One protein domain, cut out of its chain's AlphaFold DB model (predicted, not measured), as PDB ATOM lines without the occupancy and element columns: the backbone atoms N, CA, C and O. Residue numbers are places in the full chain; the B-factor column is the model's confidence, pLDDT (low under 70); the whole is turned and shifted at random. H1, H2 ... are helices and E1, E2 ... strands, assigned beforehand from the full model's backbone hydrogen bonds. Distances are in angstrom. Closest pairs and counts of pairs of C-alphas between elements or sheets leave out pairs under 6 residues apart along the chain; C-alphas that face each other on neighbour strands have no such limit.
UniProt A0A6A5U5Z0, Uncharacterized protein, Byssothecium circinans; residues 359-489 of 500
ATOM      1  N   ASN A 359     -19.011  43.381  26.826       96.50
ATOM      2  CA  ASN A 359     -19.477  43.533  28.206       96.50
ATOM      3  C   ASN A 359     -20.980  43.278  28.364       96.50
ATOM      4  O   ASN A 359     -21.426  42.978  29.471       96.50
ATOM      5  N   LEU A 360     -21.752  43.378  27.277       96.75
ATOM      6  CA  LEU A 360     -23.184  43.098  27.312       96.75
ATOM      7  C   LEU A 360     -23.431  41.594  27.391       96.75
ATOM      8  O   LEU A 360     -22.976  40.827  26.537       96.75
ATOM      9  N   LYS A 361     -24.204  41.164  28.385       96.12
ATOM     10  CA  LYS A 361     -24.513  39.738  28.560       96.12
ATOM     11  C   LYS A 361     -25.510  39.280  27.513       96.12
ATOM     12  O   LYS A 361     -25.309  38.242  26.881       96.12
ATOM     13  N   VAL A 362     -26.560  40.075  27.327       97.50
ATOM     14  CA  VAL A 362     -27.652  39.795  26.403       97.50
ATOM     15  C   VAL A 362     -27.936  41.029  25.561       97.50
ATOM     16  O   VAL A 362     -28.225  42.111  26.070       97.50
ATOM     17  N   PHE A 363     -27.901  40.833  24.253       98.31
ATOM     18  CA  PHE A 363     -28.409  41.773  23.270       98.31
ATOM     19  C   PHE A 363     -29.567  41.120  22.522       98.31
ATOM     20  O   PHE A 363     -29.468  39.968  22.102       98.31
ATOM     21  N   GLU A 364     -30.644  41.858  22.298       98.00
ATOM     22  CA  GLU A 364     -31.745  41.435  21.442       98.00
ATOM     23  C   GLU A 364     -32.155  42.563  20.512       98.00
ATOM     24  O   GLU A 364     -32.333  43.690  20.942       98.00
ATOM     25  N   TRP A 365     -32.391  42.263  19.248       97.81
ATOM     26  CA  TRP A 365     -33.015  43.166  18.297       97.81
ATOM     27  C   TRP A 365     -34.303  42.518  17.805       97.81
ATOM     28  O   TRP A 365     -34.306  41.347  17.419       97.81
ATOM     29  N   TRP A 366     -35.398  43.271  17.830       96.12
ATOM     30  CA  TRP A 366     -36.742  42.792  17.552       96.12
ATOM     31  C   TRP A 366     -37.402  43.600  16.438       96.12
ATOM     32  O   TRP A 366     -37.521  44.826  16.493       96.12
ATOM     33  N   ARG A 367     -37.961  42.868  15.475       94.56
ATOM     34  CA  ARG A 367     -38.975  43.371  14.550       94.56
ATOM     35  C   ARG A 367     -40.262  42.596  14.773       94.56
ATOM     36  O   ARG A 367     -40.367  41.439  14.368       94.56
ATOM     37  N   ARG A 368     -41.258  43.227  15.391       93.00
ATOM     38  CA  ARG A 368     -42.552  42.592  15.666       93.00
ATOM     39  C   ARG A 368     -43.593  42.993  14.629       93.00
ATOM     40  O   ARG A 368     -43.958  44.162  14.502       93.00
ATOM     41  N   MET A 369     -44.084  41.994  13.907       91.06
ATOM     42  CA  MET A 369     -45.209  42.127  12.989       91.06
ATOM     43  C   MET A 369     -46.505  41.763  13.720       91.06
ATOM     44  O   MET A 369     -46.493  40.879  14.579       91.06
ATOM     45  N   PRO A 370     -47.629  42.436  13.429       87.56
ATOM     46  CA  PRO A 370     -48.897  42.075  14.045       87.56
ATOM     47  C   PRO A 370     -49.384  40.711  13.552       87.56
ATOM     48  O   PRO A 370     -49.165  40.363  12.396       87.56
ATOM     49  N   GLU A 371     -50.124  39.991  14.397       81.88
ATOM     50  CA  GLU A 371     -50.650  38.646  14.098       81.88
ATOM     51  C   GLU A 371     -51.490  38.588  12.816       81.88
ATOM     52  O   GLU A 371     -51.515  37.582  12.120       81.88
ATOM     53  N   THR A 372     -52.160  39.689  12.465       81.44
ATOM     54  CA  THR A 372     -52.975  39.782  11.246       81.44
ATOM     55  C   THR A 372     -52.151  39.864   9.963       81.44
ATOM     56  O   THR A 372     -52.728  39.920   8.880       81.44
ATOM     57  N   HIS A 373     -50.828  39.985  10.059       80.62
ATOM     58  CA  HIS A 373     -49.951  40.145   8.912       80.62
ATOM     59  C   HIS A 373     -49.299  38.814   8.546       80.62
ATOM     60  O   HIS A 373     -48.711  38.143   9.384       80.62
ATOM     61  N   HIS A 374     -49.281  38.492   7.254       83.38
ATOM     62  CA  HIS A 374     -48.623  37.290   6.728       83.38
ATOM     63  C   HIS A 374     -47.086  37.303   6.856       83.38
ATOM     64  O   HIS A 374     -46.428  36.343   6.468       83.38
ATOM     65  N   GLN A 375     -46.495  38.388   7.370       86.62
ATOM     66  CA  GLN A 375     -45.042  38.506   7.507       86.62
ATOM     67  C   GLN A 375     -44.639  38.059   8.903       86.62
ATOM     68  O   GLN A 375     -45.239  38.474   9.893       86.62
ATOM     69  N   SER A 376     -43.580  37.265   8.965       92.69
ATOM     70  CA  SER A 376     -42.986  36.839  10.222       92.69
ATOM     71  C   SER A 376     -42.364  38.023  10.968       92.69
ATOM     72  O   SER A 376     -41.728  38.899  10.374       92.69
ATOM     73  N   SER A 377     -42.515  38.012  12.289       95.06
ATOM     74  CA  SER A 377     -41.635  38.754  13.190       95.06
ATOM     75  C   SER A 377     -40.214  38.198  13.092       95.06
ATOM     76  O   SER A 377     -40.014  37.065  12.657       95.06
ATOM     77  N   LEU A 378     -39.219  38.984  13.486       96.88
ATOM     78  CA  LEU A 378     -37.809  38.602  13.453       96.88
ATOM     79  C   LEU A 378     -37.146  38.974  14.774       96.88
ATOM     80  O   LEU A 378     -37.434  40.029  15.342       96.88
ATOM     81  N   VAL A 379     -36.238  38.116  15.225       97.75
ATOM     82  CA  VAL A 379     -35.351  38.384  16.355       97.75
ATOM     83  C   VAL A 379     -33.907  38.074  15.977       97.75
ATOM     84  O   VAL A 379     -33.633  37.081  15.298       97.75
ATOM     85  N   VAL A 380     -32.994  38.927  16.434       98.44
ATOM     86  CA  VAL A 380     -31.559  38.647  16.529       98.44
ATOM     87  C   VAL A 380     -31.206  38.741  18.005       98.44
ATOM     88  O   VAL A 380     -31.256  39.826  18.572       98.44
ATOM     89  N   ARG A 381     -30.866  37.623  18.638       98.12
ATOM     90  CA  ARG A 381     -30.446  37.570  20.041       98.12
ATOM     91  C   ARG A 381     -28.991  37.134  20.110       98.12
ATOM     92  O   ARG A 381     -28.634  36.127  19.513       98.12
ATOM     93  N   ARG A 382     -28.165  37.860  20.855       98.31
ATOM     94  CA  ARG A 382     -26.813  37.450  21.240       98.31
ATOM     95  C   ARG A 382     -26.771  37.284  22.748       98.31
ATOM     96  O   ARG A 382     -27.046  38.233  23.473       98.31
ATOM     97  N   GLU A 383     -26.380  36.107  23.202       97.62
ATOM     98  CA  GLU A 383     -26.116  35.819  24.604       97.62
ATOM     99  C   GLU A 383     -24.683  35.317  24.734       97.62
ATOM    100  O   GLU A 383     -24.334  34.236  24.257       97.62
ATOM    101  N   SER A 384     -23.824  36.144  25.331       96.12
ATOM    102  CA  SER A 384     -22.372  35.943  25.295       96.12
ATOM    103  C   SER A 384     -21.863  35.742  23.855       96.12
ATOM    104  O   SER A 384     -21.914  36.664  23.042       96.12
ATOM    105  N   ASN A 385     -21.383  34.541  23.517       97.31
ATOM    106  CA  ASN A 385     -20.885  34.190  22.190       97.31
ATOM    107  C   ASN A 385     -21.892  33.398  21.343       97.31
ATOM    108  O   ASN A 385     -21.553  32.996  20.232       97.31
ATOM    109  N   GLN A 386     -23.094  33.134  21.849       98.00
ATOM    110  CA  GLN A 386     -24.141  32.454  21.100       98.00
ATOM    111  C   GLN A 386     -25.053  33.480  20.442       98.00
ATOM    112  O   GLN A 386     -25.463  34.457  21.063       98.00
ATOM    113  N   VAL A 387     -25.379  33.250  19.176       98.44
ATOM    114  CA  VAL A 387     -26.286  34.086  18.398       98.44
ATOM    115  C   VAL A 387     -27.445  33.234  17.916       98.44
ATOM    116  O   VAL A 387     -27.247  32.213  17.261       98.44
ATOM    117  N   ILE A 388     -28.657  33.683  18.208       98.12
ATOM    118  CA  ILE A 388     -29.904  33.123  17.710       98.12
ATOM    119  C   ILE A 388     -30.492  34.125  16.726       98.12
ATOM    120  O   ILE A 388     -30.674  35.299  17.048       98.12
ATOM    121  N   VAL A 389     -30.820  33.655  15.528       98.38
ATOM    122  CA  VAL A 389     -31.570  34.441  14.546       98.38
ATOM    123  C   VAL A 389     -32.755  33.618  14.087       98.38
ATOM    124  O   VAL A 389     -32.594  32.462  13.688       98.38
ATOM    125  N   GLY A 390     -33.948  34.204  14.138       97.44
ATOM    126  CA  GLY A 390     -35.149  33.475  13.757       97.44
ATOM    127  C   GLY A 390     -36.311  34.360  13.342       97.44
ATOM    128  O   GLY A 390     -36.542  35.431  13.906       97.44
ATOM    129  N   ALA A 391     -37.058  33.872  12.358       97.00
ATOM    130  CA  ALA A 391     -38.283  34.478  11.868       97.00
ATOM    131  C   ALA A 391     -39.486  33.667  12.367       97.00
ATOM    132  O   ALA A 391     -39.592  32.471  12.075       97.00
ATOM    133  N   PHE A 392     -40.405  34.305  13.088       96.06
ATOM    134  CA  PHE A 392     -41.486  33.632  13.807       96.06
ATOM    135  C   PHE A 392     -42.839  34.335  13.698       96.06
ATOM    136  O   PHE A 392     -42.930  35.533  13.429       96.06
ATOM    137  N   ARG A 393     -43.903  33.584  13.975       94.31
ATOM    138  CA  ARG A 393     -45.233  34.110  14.296       94.31
ATOM    139  C   ARG A 393     -45.451  34.028  15.804       94.31
ATOM    140  O   ARG A 393     -45.124  33.018  16.426       94.31
ATOM    141  N   ASN A 394     -45.973  35.101  16.388       93.44
ATOM    142  CA  ASN A 394     -46.305  35.152  17.807       93.44
ATOM    143  C   ASN A 394     -47.761  34.705  18.000       93.44
ATOM    144  O   ASN A 394     -48.649  35.332  17.438       93.44
ATOM    145  N   HIS A 395     -47.993  33.651  18.784       92.31
ATOM    146  CA  HIS A 395     -49.338  33.182  19.154       92.31
ATOM    147  C   HIS A 395     -49.672  33.478  20.629       92.31
ATOM    148  O   HIS A 395     -50.551  32.853  21.222       92.31
ATOM    149  N   GLY A 396     -48.934  34.389  21.268       91.50
ATOM    150  CA  GLY A 396     -49.094  34.802  22.663       91.50
ATOM    151  C   GLY A 396     -48.432  33.857  23.668       91.50
ATOM    152  O   GLY A 396     -47.664  34.310  24.508       91.50
ATOM    153  N   PHE A 397     -48.699  32.551  23.574       92.69
ATOM    154  CA  PHE A 397     -48.158  31.530  24.491       92.69
ATOM    155  C   PHE A 397     -46.982  30.730  23.909       92.69
ATOM    156  O   PHE A 397     -46.303  30.007  24.639       92.69
ATOM    157  N   LYS A 398     -46.753  30.828  22.597       94.62
ATOM    158  CA  LYS A 398     -45.602  30.237  21.912       94.62
ATOM    159  C   LYS A 398     -45.249  31.019  20.656       94.62
ATOM    160  O   LYS A 398     -46.099  31.685  20.055       94.62
ATOM    161  N   TYR A 399     -44.000  30.891  20.242       95.50
ATOM    162  CA  TYR A 399     -43.514  31.329  18.945       95.50
ATOM    163  C   TYR A 399     -43.457  30.139  18.005       95.50
ATOM    164  O   TYR A 399     -42.955  29.085  18.381       95.50
ATOM    165  N   VAL A 400     -43.972  30.322  16.792       94.31
ATOM    166  CA  VAL A 400     -43.887  29.335  15.711       94.31
ATOM    167  C   VAL A 400     -42.853  29.833  14.714       94.31
ATOM    168  O   VAL A 400     -43.048  30.864  14.066       94.31
ATOM    169  N   TRP A 401     -41.731  29.132  14.625       95.31
ATOM    170  CA  TRP A 401     -40.587  29.501  13.807       95.31
ATOM    171  C   TRP A 401     -40.765  29.005  12.379       95.31
ATOM    172  O   TRP A 401     -40.895  27.810  12.132       95.31
ATOM    173  N   SER A 402     -40.718  29.943  11.437       94.19
ATOM    174  CA  SER A 402     -40.519  29.640  10.014       94.19
ATOM    175  C   SER A 402     -39.042  29.414   9.696       94.19
ATOM    176  O   SER A 402     -38.699  28.635   8.819       94.19
ATOM    177  N   HIS A 403     -38.169  30.111  10.423       95.38
ATOM    178  CA  HIS A 403     -36.727  29.978  10.335       95.38
ATOM    179  C   HIS A 403     -36.162  30.130  11.740       95.38
ATOM    180  O   HIS A 403     -36.588  31.017  12.482       95.38
ATOM    181  N   TYR A 404     -35.183  29.311  12.084       96.62
ATOM    182  CA  TYR A 404     -34.485  29.388  13.355       96.62
ATOM    183  C   TYR A 404     -33.078  28.848  13.174       96.62
ATOM    184  O   TYR A 404     -32.886  27.761  12.634       96.62
ATOM    185  N   THR A 405     -32.097  29.628  13.601       97.50
ATOM    186  CA  THR A 405     -30.681  29.310  13.445       97.50
ATOM    187  C   THR A 405     -29.942  29.670  14.721       97.50
ATOM    188  O   THR A 405     -30.217  30.709  15.326       97.50
ATOM    189  N   ARG A 406     -28.991  28.823  15.115       97.94
ATOM    190  CA  ARG A 406     -28.030  29.114  16.179       97.94
ATOM    191  C   ARG A 406     -26.634  29.158  15.582       97.94
ATOM    192  O   ARG A 406     -26.266  28.327  14.752       97.94
ATOM    193  N   SER A 407     -25.860  30.147  15.993       98.50
ATOM    194  CA  SER A 407     -24.454  30.297  15.638       98.50
ATOM    195  C   SER A 407     -23.632  30.601  16.882       98.50
ATOM    196  O   SER A 407     -24.147  31.122  17.866       98.50
ATOM    197  N   THR A 408     -22.344  30.290  16.841       98.31
ATOM    198  CA  THR A 408     -21.377  30.671  17.869       98.31
ATOM    199  C   THR A 408     -20.316  31.584  17.277       98.31
ATOM    200  O   THR A 408     -19.908  31.417  16.129       98.31
ATOM    201  N   ILE A 409     -19.869  32.561  18.059       97.94
ATOM    202  CA  ILE A 409     -18.766  33.456  17.723       97.94
ATOM    203  C   ILE A 409     -17.516  32.928  18.430       97.94
ATOM    204  O   ILE A 409     -17.453  32.851  19.658       97.94
ATOM    205  N   GLY A 410     -16.520  32.517  17.652       96.75
ATOM    206  CA  GLY A 410     -15.215  32.125  18.168       96.75
ATOM    207  C   GLY A 410     -14.412  33.329  18.662       96.75
ATOM    208  O   GLY A 410     -14.699  34.473  18.319       96.75
ATOM    209  N   PHE A 411     -13.338  33.072  19.411       95.56
ATOM    210  CA  PHE A 411     -12.451  34.124  19.931       95.56
ATOM    211  C   PHE A 411     -11.813  34.998  18.834       95.56
ATOM    212  O   PHE A 411     -11.435  36.133  19.096       95.56
ATOM    213  N   THR A 412     -11.689  34.479  17.605       95.69
ATOM    214  CA  THR A 412     -11.178  35.237  16.452       95.69
ATOM    215  C   THR A 412     -12.223  36.173  15.842       95.69
ATOM    216  O   THR A 412     -11.905  36.900  14.910       95.69
ATOM    217  N   GLY A 413     -13.479  36.114  16.296       95.69
ATOM    218  CA  GLY A 413     -14.621  36.747  15.636       95.69
ATOM    219  C   GLY A 413     -15.229  35.912  14.502       95.69
ATOM    220  O   GLY A 413     -16.176  36.366  13.864       95.69
ATOM    221  N   LYS A 414     -14.724  34.694  14.252       97.06
ATOM    222  CA  LYS A 414     -15.289  33.771  13.256       97.06
ATOM    223  C   LYS A 414     -16.606  33.194  13.760       97.06
ATOM    224  O   LYS A 414     -16.657  32.637  14.853       97.06
ATOM    225  N   TRP A 415     -17.642  33.266  12.942       98.19
ATOM    226  CA  TRP A 415     -18.936  32.659  13.206       98.19
ATOM    227  C   TRP A 415     -18.971  31.217  12.719       98.19
ATOM    228  O   TRP A 415     -18.462  30.888  11.646       98.19
ATOM    229  N   ASN A 416     -19.624  30.364  13.495       98.06
ATOM    230  CA  ASN A 416     -19.933  28.998  13.110       98.06
ATOM    231  C   ASN A 416     -21.418  28.733  13.342       98.06
ATOM    232  O   ASN A 416     -21.888  28.848  14.472       98.06
ATOM    233  N   THR A 417     -22.166  28.392  12.295       98.31
ATOM    234  CA  THR A 417     -23.572  28.006  12.447       98.31
ATOM    235  C   THR A 417     -23.634  26.578  12.976       98.31
ATOM    236  O   THR A 417     -23.143  25.658  12.331       98.31
ATOM    237  N   THR A 418     -24.208  26.402  14.164       97.88
ATOM    238  CA  THR A 418     -24.216  25.129  14.900       97.88
ATOM    239  C   THR A 418     -25.544  24.385  14.815       97.88
ATOM    240  O   THR A 418     -25.602  23.206  15.152       97.88
ATOM    241  N   TYR A 419     -26.612  25.076  14.417       96.62
ATOM    242  CA  TYR A 419     -27.943  24.498  14.279       96.62
ATOM    243  C   TYR A 419     -28.795  25.335  13.328       96.62
ATOM    244  O   TYR A 419     -28.756  26.570  13.390       96.62
ATOM    245  N   ALA A 420     -29.621  24.684  12.516       95.94
ATOM    246  CA  ALA A 420     -30.726  25.342  11.832       95.94
ATOM    247  C   ALA A 420     -31.933  24.413  11.696       95.94
ATOM    248  O   ALA A 420     -31.795  23.240  11.364       95.94
ATOM    249  N   VAL A 421     -33.126  24.956  11.922       93.81
ATOM    250  CA  VAL A 421     -34.367  24.181  11.867       93.81
ATOM    251  C   VAL A 421     -34.738  23.811  10.424       93.81
ATOM    252  O   VAL A 421     -34.699  24.654   9.528       93.81
ATOM    253  N   LEU A 422     -35.139  22.556  10.204       90.25
ATOM    254  CA  LEU A 422     -35.525  22.013   8.890       90.25
ATOM    255  C   LEU A 422     -37.012  22.191   8.541       90.25
ATOM    256  O   LEU A 422     -37.431  21.894   7.422       90.25
ATOM    257  N   GLY A 423     -37.815  22.668   9.487       87.50
ATOM    258  CA  GLY A 423     -39.257  22.817   9.345       87.50
ATOM    259  C   GLY A 423     -39.847  23.709  10.435       87.50
ATOM    260  O   GLY A 423     -39.101  24.417  11.116       87.50
ATOM    261  N   PRO A 424     -41.178  23.693  10.609       88.06
ATOM    262  CA  PRO A 424     -41.824  24.406  11.696       88.06
ATOM    263  C   PRO A 424     -41.297  23.901  13.038       88.06
ATOM    264  O   PRO A 424     -41.316  22.703  13.309       88.06
ATOM    265  N   ALA A 425     -40.861  24.821  13.885       92.56
ATOM    266  CA  ALA A 425     -40.535  24.530  15.273       92.56
ATOM    267  C   ALA A 425     -41.226  25.525  16.182       92.56
ATOM    268  O   ALA A 425     -41.685  26.581  15.735       92.56
ATOM    269  N   THR A 426     -41.293  25.204  17.467       94.94
ATOM    270  CA  THR A 426     -41.918  26.093  18.435       94.94
ATOM    271  C   THR A 426     -41.045  26.353  19.648       94.94
ATOM    272  O   THR A 426     -40.213  25.544  20.046       94.94
ATOM    273  N   THR A 427     -41.226  27.533  20.232       95.62
ATOM    274  CA  THR A 427     -40.636  27.889  21.521       95.62
ATOM    275  C   THR A 427     -41.719  28.454  22.409       95.62
ATOM    276  O   THR A 427     -42.439  29.369  22.007       95.62
ATOM    277  N   MET A 428     -41.844  27.914  23.615       95.56
ATOM    278  CA  MET A 428     -42.858  28.356  24.563       95.56
ATOM    279  C   MET A 428     -42.518  29.730  25.140       95.56
ATOM    280  O   MET A 428     -41.357  30.062  25.385       95.56
ATOM    281  N   THR A 429     -43.554  30.526  25.384       94.88
ATOM    282  CA  THR A 429     -43.456  31.769  26.147       94.88
ATOM    283  C   THR A 429     -43.945  31.489  27.562       94.88
ATOM    284  O   THR A 429     -45.106  31.141  27.776       94.88
ATOM    285  N   THR A 430     -43.046  31.593  28.533       94.94
ATOM    286  CA  THR A 430     -43.330  31.438  29.960       94.94
ATOM    287  C   THR A 430     -43.535  32.810  30.608       94.94
ATOM    288  O   THR A 430     -43.459  33.853  29.955       94.94
ATOM    289  N   LYS A 431     -43.800  32.824  31.920       93.44
ATOM    290  CA  LYS A 431     -43.889  34.071  32.700       93.44
ATOM    291  C   LYS A 431     -42.565  34.845  32.722       93.44
ATOM    292  O   LYS A 431     -42.597  36.065  32.835       93.44
ATOM    293  N   ASP A 432     -41.444  34.142  32.561       92.19
ATOM    294  CA  ASP A 432     -40.091  34.707  32.567       92.19
ATOM    295  C   ASP A 432     -39.622  35.135  31.164       92.19
ATOM    296  O   ASP A 432     -38.508  35.624  30.992       92.19
ATOM    297  N   GLY A 433     -40.480  34.973  30.150       92.19
ATOM    298  CA  GLY A 433     -40.207  35.340  28.766       92.19
ATOM    299  C   GLY A 433     -40.141  34.133  27.837       92.19
ATOM    300  O   GLY A 433     -40.791  33.113  28.039       92.19
ATOM    301  N   VAL A 434     -39.398  34.269  26.744       94.38
ATOM    302  CA  VAL A 434     -39.248  33.200  25.751       94.38
ATOM    303  C   VAL A 434     -38.280  32.160  26.302       94.38
ATOM    304  O   VAL A 434     -37.149  32.494  26.648       94.38
ATOM    305  N   ALA A 435     -38.698  30.897  26.364       94.62
ATOM    306  CA  ALA A 435     -37.845  29.810  26.827       94.62
ATOM    307  C   ALA A 435     -36.876  29.380  25.714       94.62
ATOM    308  O   ALA A 435     -37.052  28.327  25.112       94.62
ATOM    309  N   TRP A 436     -35.869  30.208  25.414       90.81
ATOM    310  CA  TRP A 436     -34.931  30.031  24.291       90.81
ATOM    311  C   TRP A 436     -34.255  28.655  24.225       90.81
ATOM    312  O   TRP A 436     -33.958  28.169  23.128       90.81
ATOM    313  N   ASP A 437     -34.061  28.029  25.386       87.62
ATOM    314  CA  ASP A 437     -33.477  26.693  25.533       87.62
ATOM    315  C   ASP A 437     -34.500  25.565  25.338       87.62
ATOM    316  O   ASP A 437     -34.142  24.460  24.934       87.62
ATOM    317  N   SER A 438     -35.786  25.847  25.565       86.75
ATOM    318  CA  SER A 438     -36.902  24.924  25.349       86.75
ATOM    319  C   SER A 438     -37.387  25.027  23.903       86.75
ATOM    320  O   SER A 438     -38.394  25.677  23.600       86.75
ATOM    321  N   PHE A 439     -36.646  24.389  23.003       86.00
ATOM    322  CA  PHE A 439     -36.972  24.316  21.585       86.00
ATOM    323  C   PHE A 439     -37.642  22.980  21.265       86.00
ATOM    324  O   PHE A 439     -37.053  21.932  21.509       86.00
ATOM    325  N   ASP A 440     -38.866  23.029  20.743       87.75
ATOM    326  CA  ASP A 440     -39.590  21.847  20.282       87.75
ATOM    327  C   ASP A 440     -39.544  21.784  18.754       87.75
ATOM    328  O   ASP A 440     -40.162  22.601  18.057       87.75
ATOM    329  N   ASP A 441     -38.784  20.817  18.246       81.94
ATOM    330  CA  ASP A 441     -38.639  20.493  16.834       81.94
ATOM    331  C   ASP A 441     -39.280  19.149  16.471       81.94
ATOM    332  O   ASP A 441     -38.939  18.570  15.443       81.94
ATOM    333  N   ALA A 442     -40.262  18.666  17.244       72.06
ATOM    334  CA  ALA A 442     -40.925  17.382  16.995       72.06
ATOM    335  C   ALA A 442     -41.523  17.246  15.576       72.06
ATOM    336  O   ALA A 442     -41.681  16.135  15.067       72.06
ATOM    337  N   ALA A 443     -41.821  18.364  14.904       67.31
ATOM    338  CA  ALA A 443     -42.290  18.391  13.518       67.31
ATOM    339  C   ALA A 443     -41.164  18.347  12.459       67.31
ATOM    340  O   ALA A 443     -41.458  18.204  11.272       67.31
ATOM    341  N   ALA A 444     -39.886  18.429  12.846       63.16
ATOM    342  CA  ALA A 444     -38.728  18.394  11.947       63.16
ATOM    343  C   ALA A 444     -38.435  16.998  11.359       63.16
ATOM    344  O   ALA A 444     -37.402  16.800  10.717       63.16
ATOM    345  N   MET A 445     -39.350  16.032  11.512       58.41
ATOM    346  CA  MET A 445     -39.243  14.701  10.914       58.41
ATOM    347  C   MET A 445     -39.306  14.748   9.379       58.41
ATOM    348  O   MET A 445     -40.365  14.615   8.762       58.41
ATOM    349  N   LYS A 446     -38.132  14.851   8.753       60.34
ATOM    350  CA  LYS A 446     -37.827  14.203   7.472       60.34
ATOM    351  C   LYS A 446     -36.468  13.518   7.602       60.34
ATOM    352  O   LYS A 446     -35.455  14.195   7.711       60.34
ATOM    353  N   ASP A 447     -36.487  12.187   7.550       66.12
ATOM    354  CA  ASP A 447     -35.445  11.203   7.919       66.12
ATOM    355  C   ASP A 447     -34.027  11.341   7.307       66.12
ATOM    356  O   ASP A 447     -33.232  10.410   7.418       66.12
ATOM    357  N   TYR A 448     -33.662  12.445   6.651       82.88
ATOM    358  CA  TYR A 448     -32.427  12.506   5.854       82.88
ATOM    359  C   TYR A 448     -31.493  13.676   6.146       82.88
ATOM    360  O   TYR A 448     -30.353  13.628   5.694       82.88
ATOM    361  N   LEU A 449     -31.930  14.712   6.864       91.00
ATOM    362  CA  LEU A 449     -31.077  15.867   7.150       91.00
ATOM    363  C   LEU A 449     -30.974  16.070   8.657       91.00
ATOM    364  O   LEU A 449     -31.984  16.167   9.347       91.00
ATOM    365  N   ASP A 450     -29.743  16.128   9.151       92.19
ATOM    366  CA  ASP A 450     -29.452  16.476  10.536       92.19
ATOM    367  C   ASP A 450     -29.405  18.012  10.654       92.19
ATOM    368  O   ASP A 450     -28.601  18.641   9.958       92.19
ATOM    369  N   PRO A 451     -30.234  18.653  11.502       93.19
ATOM    370  CA  PRO A 451     -30.185  20.103  11.704       93.19
ATOM    371  C   PRO A 451     -28.866  20.586  12.337       93.19
ATOM    372  O   PRO A 451     -28.578  21.787  12.306       93.19
ATOM    373  N   HIS A 452     -28.065  19.672  12.897       95.19
ATOM    374  CA  HIS A 452     -26.715  19.925  13.398       95.19
ATOM    375  C   HIS A 452     -25.612  19.666  12.367       95.19
ATOM    376  O   HIS A 452     -24.457  20.013  12.637       95.19
ATOM    377  N   ASP A 453     -25.924  19.099  11.194       96.38
ATOM    378  CA  ASP A 453     -24.928  18.964  10.134       96.38
ATOM    379  C   ASP A 453     -24.435  20.367   9.726       96.38
ATOM    380  O   ASP A 453     -25.244  21.227   9.358       96.38
ATOM    381  N   PRO A 454     -23.117  20.640   9.767       97.50
ATOM    382  CA  PRO A 454     -22.605  21.981   9.512       97.50
ATOM    383  C   PRO A 454     -22.945  22.536   8.120       97.50
ATOM    384  O   PRO A 454     -23.094  23.753   7.982       97.50
ATOM    385  N   LYS A 455     -23.065  21.690   7.083       97.31
ATOM    386  CA  LYS A 455     -23.447  22.144   5.734       97.31
ATOM    387  C   LYS A 455     -24.929  22.479   5.676       97.31
ATOM    388  O   LYS A 455     -25.278  23.534   5.145       97.31
ATOM    389  N   VAL A 456     -25.781  21.631   6.251       96.69
ATOM    390  CA  VAL A 456     -27.229  21.871   6.353       96.69
ATOM    391  C   VAL A 456     -27.505  23.145   7.144       96.69
ATOM    392  O   VAL A 456     -28.227  24.027   6.668       96.69
ATOM    393  N   ALA A 457     -26.871  23.289   8.307       97.44
ATOM    394  CA  ALA A 457     -27.003  24.462   9.157       97.44
ATOM    395  C   ALA A 457     -26.572  25.742   8.422       97.44
ATOM    396  O   ALA A 457     -27.308  26.733   8.425       97.44
ATOM    397  N   LEU A 458     -25.423  25.719   7.730       98.19
ATOM    398  CA  LEU A 458     -24.957  26.850   6.921       98.19
ATOM    399  C   LEU A 458     -25.904  27.164   5.751       98.19
ATOM    400  O   LEU A 458     -26.187  28.331   5.489       98.19
ATOM    401  N   TYR A 459     -26.405  26.153   5.041       97.94
ATOM    402  CA  TYR A 459     -27.322  26.354   3.918       97.94
ATOM    403  C   TYR A 459     -28.611  27.062   4.358       97.94
ATOM    404  O   TYR A 459     -29.004  28.084   3.790       97.94
ATOM    405  N   LEU A 460     -29.251  26.555   5.416       97.19
ATOM    406  CA  LEU A 460     -30.483  27.127   5.959       97.19
ATOM    407  C   LEU A 460     -30.251  28.518   6.560       97.19
ATOM    408  O   LEU A 460     -31.094  29.407   6.418       97.19
ATOM    409  N   SER A 461     -29.087  28.752   7.172       98.25
ATOM    410  CA  SER A 461     -28.733  30.074   7.688       98.25
ATOM    411  C   SER A 461     -28.488  31.101   6.588       98.25
ATOM    412  O   SER A 461     -28.909  32.252   6.722       98.25
ATOM    413  N   ARG A 462     -27.904  30.692   5.457       98.25
ATOM    414  CA  ARG A 462     -27.800  31.509   4.240       98.25
ATOM    415  C   ARG A 462     -29.171  31.819   3.628       98.25
ATOM    416  O   ARG A 462     -29.402  32.952   3.197       98.25
ATOM    417  N   LEU A 463     -30.104  30.862   3.631       97.19
ATOM    418  CA  LEU A 463     -31.485  31.104   3.191       97.19
ATOM    419  C   LEU A 463     -32.187  32.147   4.068       97.19
ATOM    420  O   LEU A 463     -32.763  33.097   3.531       97.19
ATOM    421  N   LEU A 464     -32.080  32.018   5.394       97.62
ATOM    422  CA  LEU A 464     -32.595  33.012   6.339       97.62
ATOM    423  C   LEU A 464     -31.949  34.384   6.105       97.62
ATOM    424  O   LEU A 464     -32.652  35.380   5.970       97.62
ATOM    425  N   SER A 465     -30.625  34.432   5.972       98.00
ATOM    426  CA  SER A 465     -29.861  35.657   5.701       98.00
ATOM    427  C   SER A 465     -30.370  36.384   4.454       98.00
ATOM    428  O   SER A 465     -30.721  37.564   4.490       98.00
ATOM    429  N   LYS A 466     -30.513  35.649   3.349       97.19
ATOM    430  CA  LYS A 466     -31.060  36.173   2.096       97.19
ATOM    431  C   LYS A 466     -32.501  36.645   2.235       97.19
ATOM    432  O   LYS A 466     -32.853  37.680   1.670       97.19
ATOM    433  N   TRP A 467     -33.333  35.906   2.970       95.94
ATOM    434  CA  TRP A 467     -34.705  36.312   3.259       95.94
ATOM    435  C   TRP A 467     -34.734  37.630   4.040       95.94
ATOM    436  O   TRP A 467     -35.470  38.536   3.649       95.94
ATOM    437  N   MET A 468     -33.906  37.781   5.078       97.12
ATOM    438  CA  MET A 468     -33.843  39.001   5.891       97.12
ATOM    439  C   MET A 468     -33.474  40.224   5.042       97.12
ATOM    440  O   MET A 468     -34.121  41.267   5.135       97.12
ATOM    441  N   VAL A 469     -32.468  40.074   4.176       95.81
ATOM    442  CA  VAL A 469     -31.970  41.149   3.307       95.81
ATOM    443  C   VAL A 469     -33.002  41.529   2.247       95.81
ATOM    444  O   VAL A 469     -33.356  42.698   2.121       95.81
ATOM    445  N   ARG A 470     -33.573  40.545   1.539       93.69
ATOM    446  CA  ARG A 470     -34.592  40.795   0.503       93.69
ATOM    447  C   ARG A 470     -35.876  41.412   1.047       93.69
ATOM    448  O   ARG A 470     -36.506  42.208   0.360       93.69
ATOM    449  N   ASN A 471     -36.274  41.047   2.265       93.00
ATOM    450  CA  ASN A 471     -37.469  41.603   2.904       93.00
ATOM    451  C   ASN A 471     -37.200  42.921   3.641       93.00
ATOM    452  O   ASN A 471     -38.115  43.420   4.303       93.00
ATOM    453  N   GLN A 472     -35.973  43.456   3.547       93.94
ATOM    454  CA  GLN A 472     -35.529  44.690   4.195       93.94
ATOM    455  C   GLN A 472     -36.056  44.769   5.625       93.94
ATOM    456  O   GLN A 472     -36.852  45.638   5.979       93.94
ATOM    457  N   VAL A 473     -35.697  43.780   6.444       93.31
ATOM    458  CA  VAL A 473     -36.319  43.591   7.761       93.31
ATOM    459  C   VAL A 473     -36.087  44.751   8.736       93.31
ATOM    460  O   VAL A 473     -36.848  44.917   9.682       93.31
ATOM    461  N   TRP A 474     -35.091  45.589   8.472       92.50
ATOM    462  CA  TRP A 474     -34.832  46.847   9.176       92.50
ATOM    463  C   TRP A 474     -35.729  48.004   8.717       92.50
ATOM    464  O   TRP A 474     -35.847  49.005   9.414       92.50
ATOM    465  N   GLY A 475     -36.339  47.893   7.537       87.38
ATOM    466  CA  GLY A 475     -37.164  48.932   6.945       87.38
ATOM    467  C   GLY A 475     -38.500  49.100   7.666       87.38
ATOM    468  O   GLY A 475     -39.145  48.126   8.081       87.38
ATOM    469  N   TYR A 476     -38.945  50.357   7.750       80.00
ATOM    470  CA  TYR A 476     -40.268  50.707   8.251       80.00
ATOM    471  C   TYR A 476     -41.348  50.048   7.391       80.00
ATOM    472  O   TYR A 476     -41.476  50.331   6.199       80.00
ATOM    473  N   HIS A 477     -42.169  49.205   8.012       78.12
ATOM    474  CA  HIS A 477     -43.377  48.704   7.380       78.12
ATOM    475  C   HIS A 477     -44.568  49.547   7.862       78.12
ATOM    476  O   HIS A 477     -44.814  49.589   9.068       78.12
ATOM    477  N   PRO A 478     -45.365  50.176   6.978       78.38
ATOM    478  CA  PRO A 478     -46.506  51.006   7.384       78.38
ATOM    479  C   PRO A 478     -47.529  50.282   8.265       78.38
ATOM    480  O   PRO A 478     -48.271  50.911   9.017       78.38
ATOM    481  N   GLN A 479     -47.580  48.954   8.142       76.81
ATOM    482  CA  GLN A 479     -48.468  48.084   8.910       76.81
ATOM    483  C   GLN A 479     -47.787  47.433  10.122       76.81
ATOM    484  O   GLN A 479     -48.470  46.763  10.892       76.81
ATOM    485  N   ALA A 480     -46.472  47.602  10.307       73.69
ATOM    486  CA  ALA A 480     -45.843  47.209  11.560       73.69
ATOM    487  C   ALA A 480     -46.420  48.098  12.667       73.69
ATOM    488  O   ALA A 480     -46.301  49.323  12.639       73.69
ATOM    489  N   ILE A 481     -47.123  47.471  13.609       70.81
ATOM    490  CA  ILE A 481     -47.748  48.176  14.733       70.81
ATOM    491  C   ILE A 481     -46.671  48.694  15.687       70.81
ATOM    492  O   ILE A 481     -46.847  49.749  16.297       70.81
ATOM    493  N   GLN A 482     -45.566  47.958  15.799       81.62
ATOM    494  CA  GLN A 482     -44.486  48.259  16.723       81.62
ATOM    495  C   GLN A 482     -43.257  48.768  15.967       81.62
ATOM    496  O   GLN A 482     -42.964  48.282  14.870       81.62
ATOM    497  N   PRO A 483     -42.558  49.770  16.523       86.25
ATOM    498  CA  PRO A 483     -41.275  50.176  15.987       86.25
ATOM    499  C   PRO A 483     -40.267  49.033  16.136       86.25
ATOM    500  O   PRO A 483     -40.421  48.158  16.987       86.25
ATOM    501  N   VAL A 484     -39.222  49.062  15.315       90.25
ATOM    502  CA  VAL A 484     -38.041  48.230  15.555       90.25
ATOM    503  C   VAL A 484     -37.413  48.676  16.878       90.25
ATOM    504  O   VAL A 484     -37.198  49.874  17.094       90.25
ATOM    505  N   GLU A 485     -37.147  47.720  17.758       94.06
ATOM    506  CA  GLU A 485     -36.550  47.945  19.074       94.06
ATOM    507  C   GLU A 485     -35.364  47.008  19.278       94.06
ATOM    508  O   GLU A 485     -35.340  45.898  18.747       94.06
ATOM    509  N   TRP A 486     -34.380  47.444  20.054       94.69
ATOM    510  CA  TRP A 486     -33.361  46.552  20.589       94.69
ATOM    511  C   TRP A 486     -33.261  46.701  22.101       94.69
ATOM    512  O   TRP A 486     -33.642  47.720  22.671       94.69
ATOM    513  N   VAL A 487     -32.786  45.647  22.748       95.06
ATOM    514  CA  VAL A 487     -32.659  45.497  24.187       95.06
ATOM    515  C   VAL A 487     -31.219  45.113  24.491       95.06
ATOM    516  O   VAL A 487     -30.720  44.132  23.948       95.06
ATOM    517  N   ALA A 488     -30.553  45.864  25.361       94.88
ATOM    518  CA  ALA A 488     -29.248  45.504  25.911       94.88
ATOM    519  C   ALA A 488     -29.362  45.367  27.425       94.88
ATOM    520  O   ALA A 488     -29.710  46.337  28.101       94.88
ATOM    521  N   ASP A 489     -29.117  44.165  27.948       94.19
ATOM    522  CA  ASP A 489     -29.189  43.849  29.381       94.19
ATOM    523  C   ASP A 489     -30.474  44.385  30.057       94.19
ATOM    524  O   ASP A 489     -30.460  44.938  31.156       94.19
TER     525      ASP A 489
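This is residues 359 to 489 of the 500 residues of an uncharacterized protein of Byssothecium circinans (UniProt A0A6A5U5Z0). A twisted, all-antiparallel sheet of eight strands folds over sharply through bends in E3 and E4, and the one helix, H1, lies slantwise over one face of it, packed mostly on E5 and E4. Past the bends, the hairpin of E6 and E7 turns away from the side where H1 lies, while E8 adds a short edge beside E1. The printed part has 131 residues, with eight named strands and one named helix in the order E1 E2 E3 E4 E5 E6 E7 H1 E8. The sheet is branched at E4, and the class is mixed, helices and strands. The whole is compact, with a radius of gyration of the C-alphas of 14.7 A, and rounded, spanning 38 by 38 by 34 A.

Begin at C-alpha 362 at (-27.652, 39.795, 26.403), where E1 starts; it covers residues 362 to 367 and is 16.8 A long. E2, residues 377 to 383, measures 19.5 A, and E3, residues 386 to 394, measures 22.6 A. Look next for E4, residues 398 to 409, the longest strand at 27.4 A. E5, residues 415 to 420, is 13.9 A long, E6, residues 425 to 430, is 16.5 A, and E7, residues 433 to 440, is 16.0 A. Find C-alpha 454 at (-22.605, 21.981, 9.512); from there H1 runs through residues 454 to 470 for 24.1 A. The last strand, E8, residues 485 to 488, is 10.3 A long and ends at C-alpha 488 at (-29.248, 45.504, 25.911).

Start with the sheet at E1, which has E2 on one side and E8 on the other. E1 and E2 form an antiparallel hairpin at 171 degrees, with N 363 and O 382 2.8 A apart. E1 and E8 are antiparallel at 176 degrees, with N 487 and O 364 2.7 A apart. E2 and E3 form a hairpin at 157 degrees, where N 381 and O 388 are 2.8 A apart. E3 and E4 form the next, at 167 degrees, with N 387 and O 407 2.8 A apart. E3 bends by 65 degrees at residue 391 and E4 by 87 degrees at residue 402. On the side of E4 away from E3 you find both E5 and E6 in staggered pairing. E5 pairs with residues 405 to 409 in a hairpin at 151 degrees, with N 406 and O 419 2.8 A apart; E6 pairs with residues 398 to 401, with N 399 and O 427 2.8 A apart. E6 and E7 form a hairpin at 146 degrees, with N 430 and O 433 2.8 A apart, and E7 bends by 81 degrees at residue 437. E1 to E5 make a meander, each strand the antiparallel neighbour of the one before. Now look at H1, which is on the sheet at a height over the sheet of 8.1 A. It lies over E4 and E5 and only just over E2 and E3, with 3 of its C-alphas falling on each of these two. It runs slantwise to the strands, only just, at 59.8 degrees to E4 on the local plane. Its closest C-alphas to E5 are those of Ala 457 and Ala 420, 4.7 A apart; to E4, those of Ser 461 and Thr 405, 6.1 A apart. In H1 every O i to N i+4 pair is within hydrogen-bond range.

The two C-alphas farthest apart are those of Thr 372 and Thr 412, 42.4 A. The printed part has no cut. Two links are long: residues 441 to 453 between E7 and H1, and residues 471 to 484 between H1 and E8. The mean pLDDT of the printed part is 92.0; look at residues 443 to 447 for the five under 70.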